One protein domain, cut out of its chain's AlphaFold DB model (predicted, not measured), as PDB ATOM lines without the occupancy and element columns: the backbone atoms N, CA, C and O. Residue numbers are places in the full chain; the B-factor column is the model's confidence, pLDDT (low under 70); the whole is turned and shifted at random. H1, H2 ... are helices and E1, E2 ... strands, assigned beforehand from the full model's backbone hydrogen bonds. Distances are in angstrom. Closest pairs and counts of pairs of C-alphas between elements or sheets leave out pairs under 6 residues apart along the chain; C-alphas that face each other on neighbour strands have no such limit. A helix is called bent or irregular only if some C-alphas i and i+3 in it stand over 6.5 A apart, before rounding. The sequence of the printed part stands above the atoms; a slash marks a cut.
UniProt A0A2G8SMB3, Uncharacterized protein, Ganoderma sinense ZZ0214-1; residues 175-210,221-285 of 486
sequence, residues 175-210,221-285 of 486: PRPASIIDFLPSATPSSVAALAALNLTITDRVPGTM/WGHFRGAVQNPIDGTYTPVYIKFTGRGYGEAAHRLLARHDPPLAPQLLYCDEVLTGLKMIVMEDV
ATOM      1  N   PRO A 175     110.338 103.129 100.284       51.59
ATOM      2  CA  PRO A 175     109.725 103.677  99.082       51.59
ATOM      3  C   PRO A 175     110.338 105.044  98.765       51.59
ATOM      4  O   PRO A 175     110.505 105.861  99.669       51.59
ATOM      5  N   ARG A 176     110.596 105.332  97.483       53.19
ATOM      6  CA  ARG A 176     110.673 106.722  97.012       53.19
ATOM      7  C   ARG A 176     109.242 107.247  97.001       53.19
ATOM      8  O   ARG A 176     108.481 106.821  96.137       53.19
ATOM      9  N   PRO A 177     108.830 108.137  97.921       52.69
ATOM     10  CA  PRO A 177     107.419 108.511  98.040       52.69
ATOM     11  C   PRO A 177     106.849 109.064  96.726       52.69
ATOM     12  O   PRO A 177     105.687 108.822  96.414       52.69
ATOM     13  N   ALA A 178     107.709 109.690  95.912       53.19
ATOM     14  CA  ALA A 178     107.398 110.181  94.575       53.19
ATOM     15  C   ALA A 178     106.785 109.134  93.628       53.19
ATOM     16  O   ALA A 178     105.897 109.473  92.855       53.19
ATOM     17  N   SER A 179     107.182 107.858  93.709       51.50
ATOM     18  CA  SER A 179     106.665 106.818  92.804       51.50
ATOM     19  C   SER A 179     105.235 106.370  93.123       51.50
ATOM     20  O   SER A 179     104.629 105.654  92.332       51.50
ATOM     21  N   ILE A 180     104.704 106.736  94.294       50.50
ATOM     22  CA  ILE A 180     103.327 106.421  94.707       50.50
ATOM     23  C   ILE A 180     102.373 107.545  94.276       50.50
ATOM     24  O   ILE A 180     101.167 107.325  94.200       50.50
ATOM     25  N   ILE A 181     102.906 108.728  93.955       51.53
ATOM     26  CA  ILE A 181     102.124 109.948  93.771       51.53
ATOM     27  C   ILE A 181     101.105 109.850  92.628       51.53
ATOM     28  O   ILE A 181      99.967 110.282  92.804       51.53
ATOM     29  N   ASP A 182     101.459 109.202  91.516       51.00
ATOM     30  CA  ASP A 182     100.551 109.003  90.374       51.00
ATOM     31  C   ASP A 182      99.285 108.199  90.733       51.00
ATOM     32  O   ASP A 182      98.310 108.182  89.983       51.00
ATOM     33  N   PHE A 183      99.285 107.533  91.892       51.12
ATOM     34  CA  PHE A 183      98.201 106.683  92.376       51.12
ATOM     35  C   PHE A 183      97.434 107.288  93.562       51.12
ATOM     36  O   PHE A 183      96.610 106.591  94.157       51.12
ATOM     37  N   LEU A 184      97.689 108.550  93.932       53.84
ATOM     38  CA  LEU A 184      97.068 109.203  95.088       53.84
ATOM     39  C   LEU A 184      95.835 110.033  94.691       53.84
ATOM     40  O   LEU A 184      95.987 111.156  94.215       53.84
ATOM     41  N   PRO A 185      94.601 109.556  94.947       49.50
ATOM     42  CA  PRO A 185      93.386 110.297  94.599       49.50
ATOM     43  C   PRO A 185      93.147 111.551  95.461       49.50
ATOM     44  O   PRO A 185      92.299 112.365  95.108       49.50
ATOM     45  N   SER A 186      93.853 111.710  96.590       54.28
ATOM     46  CA  SER A 186      93.653 112.806  97.552       54.28
ATOM     47  C   SER A 186      94.770 113.857  97.578       54.28
ATOM     48  O   SER A 186      94.653 114.826  98.324       54.28
ATOM     49  N   ALA A 187      95.850 113.690  96.808       59.69
ATOM     50  CA  ALA A 187      96.953 114.650  96.797       59.69
ATOM     51  C   ALA A 187      96.633 115.829  95.863       59.69
ATOM     52  O   ALA A 187      96.236 115.637  94.713       59.69
ATOM     53  N   THR A 188      96.820 117.065  96.333       66.00
ATOM     54  CA  THR A 188      96.696 118.234  95.448       66.00
ATOM     55  C   THR A 188      97.891 118.291  94.486       66.00
ATOM     56  O   THR A 188      99.004 117.947  94.892       66.00
ATOM     57  N   PRO A 189      97.734 118.785  93.241       68.31
ATOM     58  CA  PRO A 189      98.854 118.916  92.301       68.31
ATOM     59  C   PRO A 189     100.049 119.705  92.865       68.31
ATOM     60  O   PRO A 189     101.200 119.404  92.557       68.31
ATOM     61  N   SER A 190      99.788 120.682  93.741       73.50
ATOM     62  CA  SER A 190     100.830 121.458  94.423       73.50
ATOM     63  C   SER A 190     101.616 120.626  95.440       73.50
ATOM     64  O   SER A 190     102.828 120.788  95.550       73.50
ATOM     65  N   SER A 191     100.941 119.743  96.177       74.25
ATOM     66  CA  SER A 191     101.559 118.837  97.149       74.25
ATOM     67  C   SER A 191     102.480 117.830  96.464       74.25
ATOM     68  O   SER A 191     103.640 117.651  96.836       74.25
ATOM     69  N   VAL A 192     101.982 117.259  95.366       71.25
ATOM     70  CA  VAL A 192     102.712 116.355  94.474       71.25
ATOM     71  C   VAL A 192     103.986 117.001  93.941       71.25
ATOM     72  O   VAL A 192     105.068 116.427  94.063       71.25
ATOM     73  N   ALA A 193     103.867 118.207  93.383       78.81
ATOM     74  CA  ALA A 193     105.006 118.938  92.843       78.81
ATOM     75  C   ALA A 193     106.032 119.282  93.934       78.81
ATOM     76  O   ALA A 193     107.229 119.109  93.715       78.81
ATOM     77  N   ALA A 194     105.575 119.710  95.117       83.69
ATOM     78  CA  ALA A 194     106.452 120.018  96.245       83.69
ATOM     79  C   ALA A 194     107.230 118.783  96.721       83.69
ATOM     80  O   ALA A 194     108.438 118.860  96.933       83.69
ATOM     81  N   LEU A 195     106.566 117.629  96.837       82.62
ATOM     82  CA  LEU A 195     107.222 116.386  97.233       82.62
ATOM     83  C   LEU A 195     108.213 115.886  96.175       82.62
ATOM     84  O   LEU A 195     109.312 115.450  96.518       82.62
ATOM     85  N   ALA A 196     107.848 115.957  94.894       80.94
ATOM     86  CA  ALA A 196     108.741 115.587  93.800       80.94
ATOM     87  C   ALA A 196     109.988 116.489  93.757       80.94
ATOM     88  O   ALA A 196     111.097 115.992  93.564       80.94
ATOM     89  N   ALA A 197     109.820 117.792  94.009       84.19
ATOM     90  CA  ALA A 197     110.909 118.766  94.028       84.19
ATOM     91  C   ALA A 197     111.937 118.522  95.145       84.19
ATOM     92  O   ALA A 197     113.093 118.903  94.988       84.19
ATOM     93  N   LEU A 198     111.551 117.862  96.245       83.62
ATOM     94  CA  LEU A 198     112.487 117.497  97.313       83.62
ATOM     95  C   LEU A 198     113.500 116.424  96.897       83.62
ATOM     96  O   LEU A 198     114.511 116.266  97.573       83.62
ATOM     97  N   ASN A 199     113.217 115.630  95.857       83.12
ATOM     98  CA  ASN A 199     114.046 114.476  95.491       83.12
ATOM     99  C   ASN A 199     114.428 113.620  96.726       83.12
ATOM    100  O   ASN A 199     115.588 113.292  96.983       83.12
ATOM    101  N   LEU A 200     113.414 113.344  97.555       83.19
ATOM    102  CA  LEU A 200     113.566 112.714  98.860       83.19
ATOM    103  C   LEU A 200     113.939 111.236  98.724       83.19
ATOM    104  O   LEU A 200     113.220 110.451  98.100       83.19
ATOM    105  N   THR A 201     115.004 110.839  99.414       78.75
ATOM    106  CA  THR A 201     115.413 109.443  99.569       78.75
ATOM    107  C   THR A 201     115.328 109.041 101.034       78.75
ATOM    108  O   THR A 201     116.005 109.620 101.875       78.75
ATOM    109  N   ILE A 202     114.508 108.039 101.350       79.06
ATOM    110  CA  ILE A 202     114.441 107.452 102.692       79.06
ATOM    111  C   ILE A 202     115.565 106.421 102.815       79.06
ATOM    112  O   ILE A 202     115.698 105.555 101.952       79.06
ATOM    113  N   THR A 203     116.384 106.520 103.859       71.44
ATOM    114  CA  THR A 203     117.603 105.713 104.010       71.44
ATOM    115  C   THR A 203     117.537 104.749 105.180       71.44
ATOM    116  O   THR A 203     118.123 103.675 105.105       71.44
ATOM    117  N   ASP A 204     116.840 105.102 106.257       65.62
ATOM    118  CA  ASP A 204     116.783 104.254 107.441       65.62
ATOM    119  C   ASP A 204     115.469 104.427 108.202       65.62
ATOM    120  O   ASP A 204     114.806 105.464 108.129       65.62
ATOM    121  N   ARG A 205     115.091 103.410 108.968       72.00
ATOM    122  CA  ARG A 205     113.997 103.487 109.928       72.00
ATOM    123  C   ARG A 205     114.580 103.783 111.296       72.00
ATOM    124  O   ARG A 205     115.431 103.045 111.765       72.00
ATOM    125  N   VAL A 206     114.055 104.794 111.981       69.25
ATOM    126  CA  VAL A 206     114.524 105.145 113.328       69.25
ATOM    127  C   VAL A 206     114.094 104.044 114.314       69.25
ATOM    128  O   VAL A 206     112.884 103.873 114.530       69.25
ATOM    129  N   PRO A 207     115.032 103.273 114.905       49.44
ATOM    130  CA  PRO A 207     114.707 102.270 115.913       49.44
ATOM    131  C   PRO A 207     114.267 102.960 117.212       49.44
ATOM    132  O   PRO A 207     114.745 104.040 117.541       49.44
ATOM    133  N   GLY A 208     113.372 102.343 117.987       52.47
ATOM    134  CA  GLY A 208     113.225 102.723 119.398       52.47
ATOM    135  C   GLY A 208     112.259 103.856 119.768       52.47
ATOM    136  O   GLY A 208     112.148 104.141 120.953       52.47
ATOM    137  N   THR A 209     111.430 104.423 118.879       44.03
ATOM    138  CA  THR A 209     110.255 105.209 119.348       44.03
ATOM    139  C   THR A 209     109.089 104.299 119.769       44.03
ATOM    140  O   THR A 209     107.944 104.494 119.356       44.03
ATOM    141  N   MET A 210     109.408 103.245 120.523       34.66
ATOM    142  CA  MET A 210     108.491 102.252 121.071       34.66
ATOM    143  C   MET A 210     108.175 102.623 122.519       34.66
ATOM    144  O   MET A 210     108.877 102.198 123.427       34.66
ATOM    145  N   TRP A 221     102.815 104.476 113.571       58.44
ATOM    146  CA  TRP A 221     103.302 105.420 112.567       58.44
ATOM    147  C   TRP A 221     104.828 105.354 112.467       58.44
ATOM    148  O   TRP A 221     105.521 105.274 113.480       58.44
ATOM    149  N   GLY A 222     105.340 105.317 111.237       68.44
ATOM    150  CA  GLY A 222     106.762 105.136 110.968       68.44
ATOM    151  C   GLY A 222     107.548 106.438 111.107       68.44
ATOM    152  O   GLY A 222     107.143 107.478 110.582       68.44
ATOM    153  N   HIS A 223     108.671 106.359 111.812       80.50
ATOM    154  CA  HIS A 223     109.714 107.373 111.825       80.50
ATOM    155  C   HIS A 223     110.897 106.872 111.003       80.50
ATOM    156  O   HIS A 223     111.307 105.717 111.145       80.50
ATOM    157  N   PHE A 224     111.434 107.736 110.157       83.75
ATOM    158  CA  PHE A 224     112.504 107.398 109.234       83.75
ATOM    159  C   PHE A 224     113.525 108.530 109.167       83.75
ATOM    160  O   PHE A 224     113.210 109.679 109.465       83.75
ATOM    161  N   ARG A 225     114.736 108.189 108.747       84.31
ATOM    162  CA  ARG A 225     115.755 109.130 108.292       84.31
ATOM    163  C   ARG A 225     115.880 109.043 106.782       84.31
ATOM    164  O   ARG A 225     115.568 108.017 106.170       84.31
ATOM    165  N   GLY A 226     116.325 110.131 106.183       86.12
ATOM    166  CA  GLY A 226     116.552 110.218 104.757       86.12
ATOM    167  C   GLY A 226     117.474 111.366 104.399       86.12
ATOM    168  O   GLY A 226     118.073 112.005 105.263       86.12
ATOM    169  N   ALA A 227     117.542 111.645 103.105       87.62
ATOM    170  CA  ALA A 227     118.214 112.809 102.567       87.62
ATOM    171  C   ALA A 227     117.373 113.456 101.464       87.62
ATOM    172  O   ALA A 227     116.739 112.769 100.657       87.62
ATOM    173  N   VAL A 228     117.389 114.783 101.435       89.12
ATOM    174  CA  VAL A 228     116.876 115.618 100.344       89.12
ATOM    175  C   VAL A 228     118.058 116.022  99.478       89.12
ATOM    176  O   VAL A 228     119.076 116.458 100.013       89.12
ATOM    177  N   GLN A 229     117.949 115.852  98.161       84.44
ATOM    178  CA  GLN A 229     119.006 116.252  97.236       84.44
ATOM    179  C   GLN A 229     118.727 117.653  96.696       84.44
ATOM    180  O   GLN A 229     117.678 117.891  96.097       84.44
ATOM    181  N   ASN A 230     119.683 118.564  96.853       82.00
ATOM    182  CA  ASN A 230     119.625 119.878  96.237       82.00
ATOM    183  C   ASN A 230     119.802 119.734  94.710       82.00
ATOM    184  O   ASN A 230     120.818 119.203  94.255       82.00
ATOM    185  N   PRO A 231     118.835 120.192  93.894       76.31
ATOM    186  CA  PRO A 231     118.888 120.022  92.445       76.31
ATOM    187  C   PRO A 231     119.952 120.892  91.757       76.31
ATOM    188  O   PRO A 231     120.274 120.632  90.601       76.31
ATOM    189  N   ILE A 232     120.474 121.926  92.428       81.50
ATOM    190  CA  ILE A 232     121.427 122.880  91.844       81.50
ATOM    191  C   ILE A 232     122.860 122.353  91.940       81.50
ATOM    192  O   ILE A 232     123.581 122.353  90.946       81.50
ATOM    193  N   ASP A 233     123.278 121.913  93.128       85.75
ATOM    194  CA  ASP A 233     124.658 121.495  93.408       85.75
ATOM    195  C   ASP A 233     124.802 119.982  93.670       85.75
ATOM    196  O   ASP A 233     125.917 119.478  93.800       85.75
ATOM    197  N   GLY A 234     123.689 119.242  93.726       78.88
ATOM    198  CA  GLY A 234     123.664 117.801  93.971       78.88
ATOM    199  C   GLY A 234     123.948 117.390  95.417       78.88
ATOM    200  O   GLY A 234     124.037 116.188  95.676       78.88
ATOM    201  N   THR A 235     124.089 118.342  96.347       84.62
ATOM    202  CA  THR A 235     124.360 118.069  97.766       84.62
ATOM    203  C   THR A 235     123.167 117.414  98.454       84.62
ATOM    204  O   THR A 235     122.024 117.532  98.012       84.62
ATOM    205  N   TYR A 236     123.436 116.696  99.546       85.12
ATOM    206  CA  TYR A 236     122.421 115.988 100.317       85.12
ATOM    207  C   TYR A 236     122.256 116.622 101.695       85.12
ATOM    208  O   TYR A 236     123.219 116.729 102.454       85.12
ATOM    209  N   THR A 237     121.023 116.989 102.035       88.69
ATOM    210  CA  THR A 237     120.646 117.460 103.369       88.69
ATOM    211  C   THR A 237     119.990 116.317 104.143       88.69
ATOM    212  O   THR A 237     118.973 115.794 103.674       88.69
ATOM    213  N   PRO A 238     120.530 115.910 105.308       90.69
ATOM    214  CA  PRO A 238     119.899 114.921 106.177       90.69
ATOM    215  C   PRO A 238     118.524 115.382 106.665       90.69
ATOM    216  O   PRO A 238     118.349 116.526 107.087       90.69
ATOM    217  N   VAL A 239     117.542 114.483 106.619       93.00
ATOM    218  CA  VAL A 239     116.163 114.778 107.023       93.00
ATOM    219  C   VAL A 239     115.572 113.693 107.908       93.00
ATOM    220  O   VAL A 239     115.821 112.498 107.734       93.00
ATOM    221  N   TYR A 240     114.717 114.128 108.824       91.12
ATOM    222  CA  TYR A 240     113.845 113.284 109.617       91.12
ATOM    223  C   TYR A 240     112.448 113.260 108.996       91.12
ATOM    224  O   TYR A 240     111.850 114.294 108.686       91.12
ATOM    225  N   ILE A 241     111.899 112.062 108.831       89.31
ATOM    226  CA  ILE A 241     110.611 111.833 108.188       89.31
ATOM    227  C   ILE A 241     109.668 111.180 109.186       89.31
ATOM    228  O   ILE A 241     109.974 110.167 109.821       89.31
ATOM    229  N   LYS A 242     108.472 111.741 109.292       88.31
ATOM    230  CA  LYS A 242     107.418 111.245 110.162       88.31
ATOM    231  C   LYS A 242     106.134 111.066 109.390       88.31
ATOM    232  O   LYS A 242     105.681 111.965 108.691       88.31
ATOM    233  N   PHE A 243     105.495 109.935 109.626       83.88
ATOM    234  CA  PHE A 243     104.122 109.708 109.223       83.88
ATOM    235  C   PHE A 243     103.189 109.915 110.419       83.88
ATOM    236  O   PHE A 243     103.531 109.583 111.552       83.88
ATOM    237  N   THR A 244     102.011 110.484 110.198       80.00
ATOM    238  CA  THR A 244     100.971 110.632 111.229       80.00
ATOM    239  C   THR A 244      99.613 110.725 110.563       80.00
ATOM    240  O   THR A 244      99.478 111.368 109.532       80.00
ATOM    241  N   GLY A 245      98.590 110.109 111.140       68.94
ATOM    242  CA  GLY A 245      97.210 110.274 110.668       68.94
ATOM    243  C   GLY A 245      96.317 110.995 111.648       68.94
ATOM    244  O   GLY A 245      95.107 111.053 111.466       68.94
ATOM    245  N   ARG A 246      96.916 111.559 112.697       66.25
ATOM    246  CA  ARG A 246      96.323 112.685 113.412       66.25
ATOM    247  C   ARG A 246      96.815 113.981 112.775       66.25
ATOM    248  O   ARG A 246      97.828 113.983 112.076       66.25
ATOM    249  N   GLY A 247      96.106 115.076 113.041       72.75
ATOM    250  CA  GLY A 247      96.569 116.412 112.673       72.75
ATOM    251  C   GLY A 247      97.990 116.676 113.184       72.75
ATOM    252  O   GLY A 247      98.410 116.114 114.192       72.75
ATOM    253  N   TYR A 248      98.721 117.515 112.460       90.62
ATOM    254  CA  TYR A 248     100.056 117.977 112.824       90.62
ATOM    255  C   TYR A 248     100.018 119.498 112.957       90.62
ATOM    256  O   TYR A 248      99.392 120.161 112.127       90.62
ATOM    257  N   GLY A 249     100.658 120.036 113.993       94.31
ATOM    258  CA  GLY A 249     100.743 121.462 114.304       94.31
ATOM    259  C   GLY A 249     101.679 122.211 113.367       94.31
ATOM    260  O   GLY A 249     102.676 122.786 113.790       94.31
ATOM    261  N   GLU A 250     101.363 122.183 112.075       95.06
ATOM    262  CA  GLU A 250     102.176 122.772 111.018       95.06
ATOM    263  C   GLU A 250     102.377 124.278 111.202       95.06
ATOM    264  O   GLU A 250     103.491 124.759 111.025       95.06
ATOM    265  N   ALA A 251     101.333 125.014 111.595       96.62
ATOM    266  CA  ALA A 251     101.422 126.454 111.831       96.62
ATOM    267  C   ALA A 251     102.434 126.786 112.942       96.62
ATOM    268  O   ALA A 251     103.315 127.617 112.738       96.62
ATOM    269  N   ALA A 252     102.361 126.073 114.070       97.75
ATOM    270  CA  ALA A 252     103.299 126.210 115.183       97.75
ATOM    271  C   ALA A 252     104.732 125.842 114.773       97.75
ATOM    272  O   ALA A 252     105.661 126.602 115.034       97.75
ATOM    273  N   HIS A 253     104.910 124.721 114.067       97.75
ATOM    274  CA  HIS A 253     106.231 124.308 113.598       97.75
ATOM    275  C   HIS A 253     106.832 125.333 112.624       97.75
ATOM    276  O   HIS A 253     107.953 125.788 112.827       97.75
ATOM    277  N   ARG A 254     106.080 125.762 111.598       97.62
ATOM    278  CA  ARG A 254     106.553 126.761 110.623       97.62
ATOM    279  C   ARG A 254     106.870 128.101 111.283       97.62
ATOM    280  O   ARG A 254     107.826 128.744 110.862       97.62
ATOM    281  N   LEU A 255     106.089 128.523 112.280       98.31
ATOM    282  CA  LEU A 255     106.336 129.760 113.022       98.31
ATOM    283  C   LEU A 255     107.708 129.729 113.710       98.31
ATOM    284  O   LEU A 255     108.487 130.664 113.552       98.31
ATOM    285  N   LEU A 256     108.026 128.638 114.413       98.38
ATOM    286  CA  LEU A 256     109.302 128.494 115.119       98.38
ATOM    287  C   LEU A 256     110.488 128.222 114.185       98.38
ATOM    288  O   LEU A 256     111.585 128.723 114.429       98.38
ATOM    289  N   ALA A 257     110.275 127.465 113.108       97.50
ATOM    290  CA  ALA A 257     111.307 127.175 112.114       97.50
ATOM    291  C   ALA A 257     111.737 128.432 111.334       97.50
ATOM    292  O   ALA A 257     112.901 128.566 110.972       97.50
ATOM    293  N   ARG A 258     110.814 129.374 111.088       97.25
ATOM    294  CA  ARG A 258     111.092 130.635 110.372       97.25
ATOM    295  C   ARG A 258     111.680 131.742 111.247       97.25
ATOM    296  O   ARG A 258     112.034 132.787 110.709       97.25
ATOM    297  N   HIS A 259     111.718 131.559 112.565       97.38
ATOM    298  CA  HIS A 259     112.339 132.532 113.462       97.38
ATOM    299  C   HIS A 259     113.845 132.634 113.172       97.38
ATOM    300  O   HIS A 259     114.456 131.656 112.746       97.38
ATOM    301  N   ASP A 260     114.440 133.804 113.416       93.75
ATOM    302  CA  ASP A 260     115.881 134.027 113.290       93.75
ATOM    303  C   ASP A 260     116.486 134.388 114.663       93.75
ATOM    304  O   ASP A 260     116.135 135.426 115.234       93.75
ATOM    305  N   PRO A 261     117.338 133.529 115.246       92.81
ATOM    306  CA  PRO A 261     117.702 132.208 114.736       92.81
ATOM    307  C   PRO A 261     116.569 131.167 114.905       92.81
ATOM    308  O   PRO A 261     115.706 131.357 115.766       92.81
ATOM    309  N   PRO A 262     116.575 130.039 114.163       95.62
ATOM    310  CA  PRO A 262     115.514 129.029 114.241       95.62
ATOM    311  C   PRO A 262     115.351 128.434 115.642       95.62
ATOM    312  O   PRO A 262     116.342 128.221 116.344       95.62
ATOM    313  N   LEU A 263     114.101 128.156 116.029       97.44
ATOM    314  CA  LEU A 263     113.723 127.584 117.335       97.44
ATOM    315  C   LEU A 263     113.114 126.173 117.221       97.44
ATOM    316  O   LEU A 263     112.799 125.530 118.222       97.44
ATOM    317  N   ALA A 264     112.939 125.695 115.993       97.19
ATOM    318  CA  ALA A 264     112.536 124.342 115.637       97.19
ATOM    319  C   ALA A 264     113.274 123.933 114.347       97.19
ATOM    320  O   ALA A 264     113.718 124.827 113.615       97.19
ATOM    321  N   PRO A 265     113.415 122.627 114.053       95.75
ATOM    322  CA  PRO A 265     114.011 122.158 112.803       95.75
ATOM    323  C   PRO A 265     113.326 122.764 111.575       95.75
ATOM    324  O   PRO A 265     112.121 123.025 111.597       95.75
ATOM    325  N   GLN A 266     114.051 122.941 110.469       95.56
ATOM    326  CA  GLN A 266     113.405 123.401 109.240       95.56
ATOM    327  C   GLN A 266     112.359 122.392 108.751       95.56
ATOM    328  O   GLN A 266     112.653 121.212 108.564       95.56
ATOM    329  N   LEU A 267     111.132 122.861 108.508       95.56
ATOM    330  CA  LEU A 267     110.053 122.041 107.960       95.56
ATOM    331  C   LEU A 267     110.049 122.125 106.429       95.56
ATOM    332  O   LEU A 267     109.656 123.143 105.859       95.56
ATOM    333  N   LEU A 268     110.440 121.035 105.770       93.56
ATOM    334  CA  LEU A 268     110.591 120.963 104.313       93.56
ATOM    335  C   LEU A 268     109.302 120.534 103.606       93.56
ATOM    336  O   LEU A 268     109.009 120.993 102.506       93.56
ATOM    337  N   TYR A 269     108.518 119.656 104.234       92.75
ATOM    338  CA  TYR A 269     107.240 119.192 103.698       92.75
ATOM    339  C   TYR A 269     106.292 118.786 104.820       92.75
ATOM    340  O   TYR A 269     106.703 118.161 105.796       92.75
ATOM    341  N   CYS A 270     105.014 119.117 104.672       91.94
ATOM    342  CA  CYS A 270     103.952 118.681 105.567       91.94
ATOM    343  C   CYS A 270     102.649 118.618 104.781       91.94
ATOM    344  O   CYS A 270     101.998 119.638 104.577       91.94
ATOM    345  N   ASP A 271     102.274 117.426 104.330       87.38
ATOM    346  CA  ASP A 271     101.005 117.255 103.634       87.38
ATOM    347  C   ASP A 271     100.526 115.803 103.638       87.38
ATOM    348  O   ASP A 271     101.253 114.872 104.003       87.38
ATOM    349  N   GLU A 272      99.271 115.620 103.257       79.62
ATOM    350  CA  GLU A 272      98.615 114.332 103.122       79.62
ATOM    351  C   GLU A 272      99.148 113.566 101.908       79.62
ATOM    352  O   GLU A 272      99.080 114.024 100.772       79.62
ATOM    353  N   VAL A 273      99.686 112.374 102.162       72.88
ATOM    354  CA  VAL A 273     100.228 111.480 101.126       72.88
ATOM    355  C   VAL A 273      99.359 110.252 100.904       72.88
ATOM    356  O   VAL A 273      99.507 109.581  99.902       72.88
ATOM    357  N   LEU A 274      98.460 109.925 101.824       66.81
ATOM    358  CA  LEU A 274      97.406 108.922 101.661       66.81
ATOM    359  C   LEU A 274      96.220 109.392 102.497       66.81
ATOM    360  O   LEU A 274      96.430 110.093 103.482       66.81
ATOM    361  N   THR A 275      94.996 108.981 102.159       66.94
ATOM    362  CA  THR A 275      93.791 109.410 102.885       66.94
ATOM    363  C   THR A 275      93.934 109.231 104.404       66.94
ATOM    364  O   THR A 275      94.051 108.109 104.908       66.94
ATOM    365  N   GLY A 276      93.933 110.345 105.137       68.62
ATOM    366  CA  GLY A 276      94.121 110.420 106.583       68.62
ATOM    367  C   GLY A 276      95.546 110.130 107.073       68.62
ATOM    368  O   GLY A 276      95.708 109.781 108.237       68.62
ATOM    369  N   LEU A 277      96.569 110.225 106.222       73.75
ATOM    370  CA  LEU A 277      97.987 110.011 106.530       73.75
ATOM    371  C   LEU A 277      98.814 111.173 105.969       73.75
ATOM    372  O   LEU A 277      99.054 111.271 104.765       73.75
ATOM    373  N   LYS A 278      99.317 112.017 106.866       83.31
ATOM    374  CA  LYS A 278     100.293 113.056 106.559       83.31
ATOM    375  C   LYS A 278     101.716 112.528 106.648       83.31
ATOM    376  O   LYS A 278     102.049 111.749 107.545       83.31
ATOM    377  N   MET A 279     102.550 113.010 105.738       87.50
ATOM    378  CA  MET A 279     103.998 112.898 105.805       87.50
ATOM    379  C   MET A 279     104.580 114.259 106.158       87.50
ATOM    380  O   MET A 279     104.186 115.283 105.604       87.50
ATOM    381  N   ILE A 280     105.526 114.244 107.086       92.00
ATOM    382  CA  ILE A 280     106.248 115.406 107.564       92.00
ATOM    383  C   ILE A 280     107.724 115.135 107.310       92.00
ATOM    384  O   ILE A 280     108.249 114.135 107.796       92.00
ATOM    385  N   VAL A 281     108.371 116.011 106.553       93.62
ATOM    386  CA  VAL A 281     109.808 115.982 106.277       93.62
ATOM    387  C   VAL A 281     110.401 117.232 106.902       93.62
ATOM    388  O   VAL A 281     109.992 118.343 106.562       93.62
ATOM    389  N   MET A 282     111.329 117.052 107.830       95.25
ATOM    390  CA  MET A 282     112.016 118.142 108.515       95.25
ATOM    391  C   MET A 282     113.517 117.871 108.565       95.25
ATOM    392  O   MET A 282     113.948 116.744 108.344       95.25
ATOM    393  N   GLU A 283     114.308 118.894 108.843       94.31
ATOM    394  CA  GLU A 283     115.745 118.775 109.087       94.31
ATOM    395  C   GLU A 283     116.061 117.750 110.196       94.31
ATOM    396  O   GLU A 283     115.382 117.711 111.225       94.31
ATOM    397  N   ASP A 284     117.084 116.911 109.987       91.25
ATOM    398  CA  ASP A 284     117.597 115.996 111.020       91.25
ATOM    399  C   ASP A 284     118.634 116.715 111.895       91.25
ATOM    400  O   ASP A 284     119.841 116.660 111.636       91.25
ATOM    401  N   VAL A 285     118.150 117.422 112.920       87.81
ATOM    402  CA  VAL A 285     119.003 118.145 113.874       87.81
ATOM    403  C   VAL A 285     119.854 117.148 114.660       87.81
ATOM    404  O   VAL A 285     119.342 116.372 115.465       87.81
TER     405      VAL A 285
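Overview. This is residues 175 to 210 and 221 to 285 of the 486 residues of an uncharacterized protein of Ganoderma sinense ZZ0214-1 (UniProt A0A2G8SMB3). A strongly twisted sheet of five strands makes the core, with H2 packed over one face and H3 over the opposite face, both near the edge strand E4. H1 folds with H2 into a short helical hairpin and lies beside the strands at the sheet's level, near both edge strands, E1 and E4. The printed part has 101 residues, with three named helices and five named strands in the order H1 H2 E1 E2 E3 H3 E4 E5, and the class is mixed, helices and strands. The sheet runs E1 E2 E3 E5 E4, all antiparallel. The whole is compact and rounded, with a radius of gyration of the C-alphas of 13.5 A and spans of 39 by 34 by 30 A.

Along the chain. In the sheet, E1 is residues 200 to 205, 14.4 A, E2 is 223 to 229, 19.4 A, and E3 is 236 to 244, 24.7 A. E5 is residues 277 to 283, 20.0 A, ending at C-alpha 283 (115.745, 118.775, 109.087), and E4 is 267 to 274, 19.3 A. H1 is residues 177 to 183, 11.0 A, beginning at C-alpha 177 (107.419, 108.511, 98.040); it is irregular, but only just, with C-alphas 179 and 182 6.9 A apart. H2 is residues 189 to 197, 12.2 A, and H3 is residues 250 to 257, 10.2 A, beginning at C-alpha 250 (102.176, 122.772, 111.018).

Arrangement. Across E1 and E2, N 201 and O 227 are within hydrogen-bond range at 2.9 A. In the hairpin E2 and E3, N 226 and O 239 are 2.9 A apart. Between E3 and E5, N 242 and O 280 are 2.8 A apart, and in the hairpin E4 and E5, N 281 and O 269 are 2.8 A apart. H3 is on the sheet at a height of 10.0 A, over E4 and along the strands, at 9 degrees to E4 on the local plane; their closest C-alphas are those of Arg 254 and Leu 267, 6.5 A. E3, H3 and E4 form a split strand-helix-strand unit, two strands running the same way with E5 between them, and its crossover is right-handed. H2 is on the opposite face at a height of 8.3 A, only just over E5, on which 3 of its C-alphas fall, and slantwise to the strands at 33 degrees to E5 on the local plane. H1 and H2 touch, with the closest C-alphas, of Ala 178 and Ala 196, 5.6 A apart, at a shallow tilt of 30 degrees, opposite ways. H1 and H3 are apart. Every O i to N i+4 pair is within hydrogen-bond range in H2 and H3, but 0 of 3 in H1, where 3 of 4 O i to N i+3 pairs are.

Size, cuts and confidence. The two C-alphas farthest apart are those of Phe 183 and Pro 261, 39.1 A. Residues 211 to 220 are not printed, in the link from E1 to E2, and C-alphas 210 and 221 are 10.5 A apart across the cut. Of the links that are printed whole, none is long. The mean pLDDT of the printed part is 78.9, and 28 residues are under 70, among them residues 175 to 189 and 206 to 210.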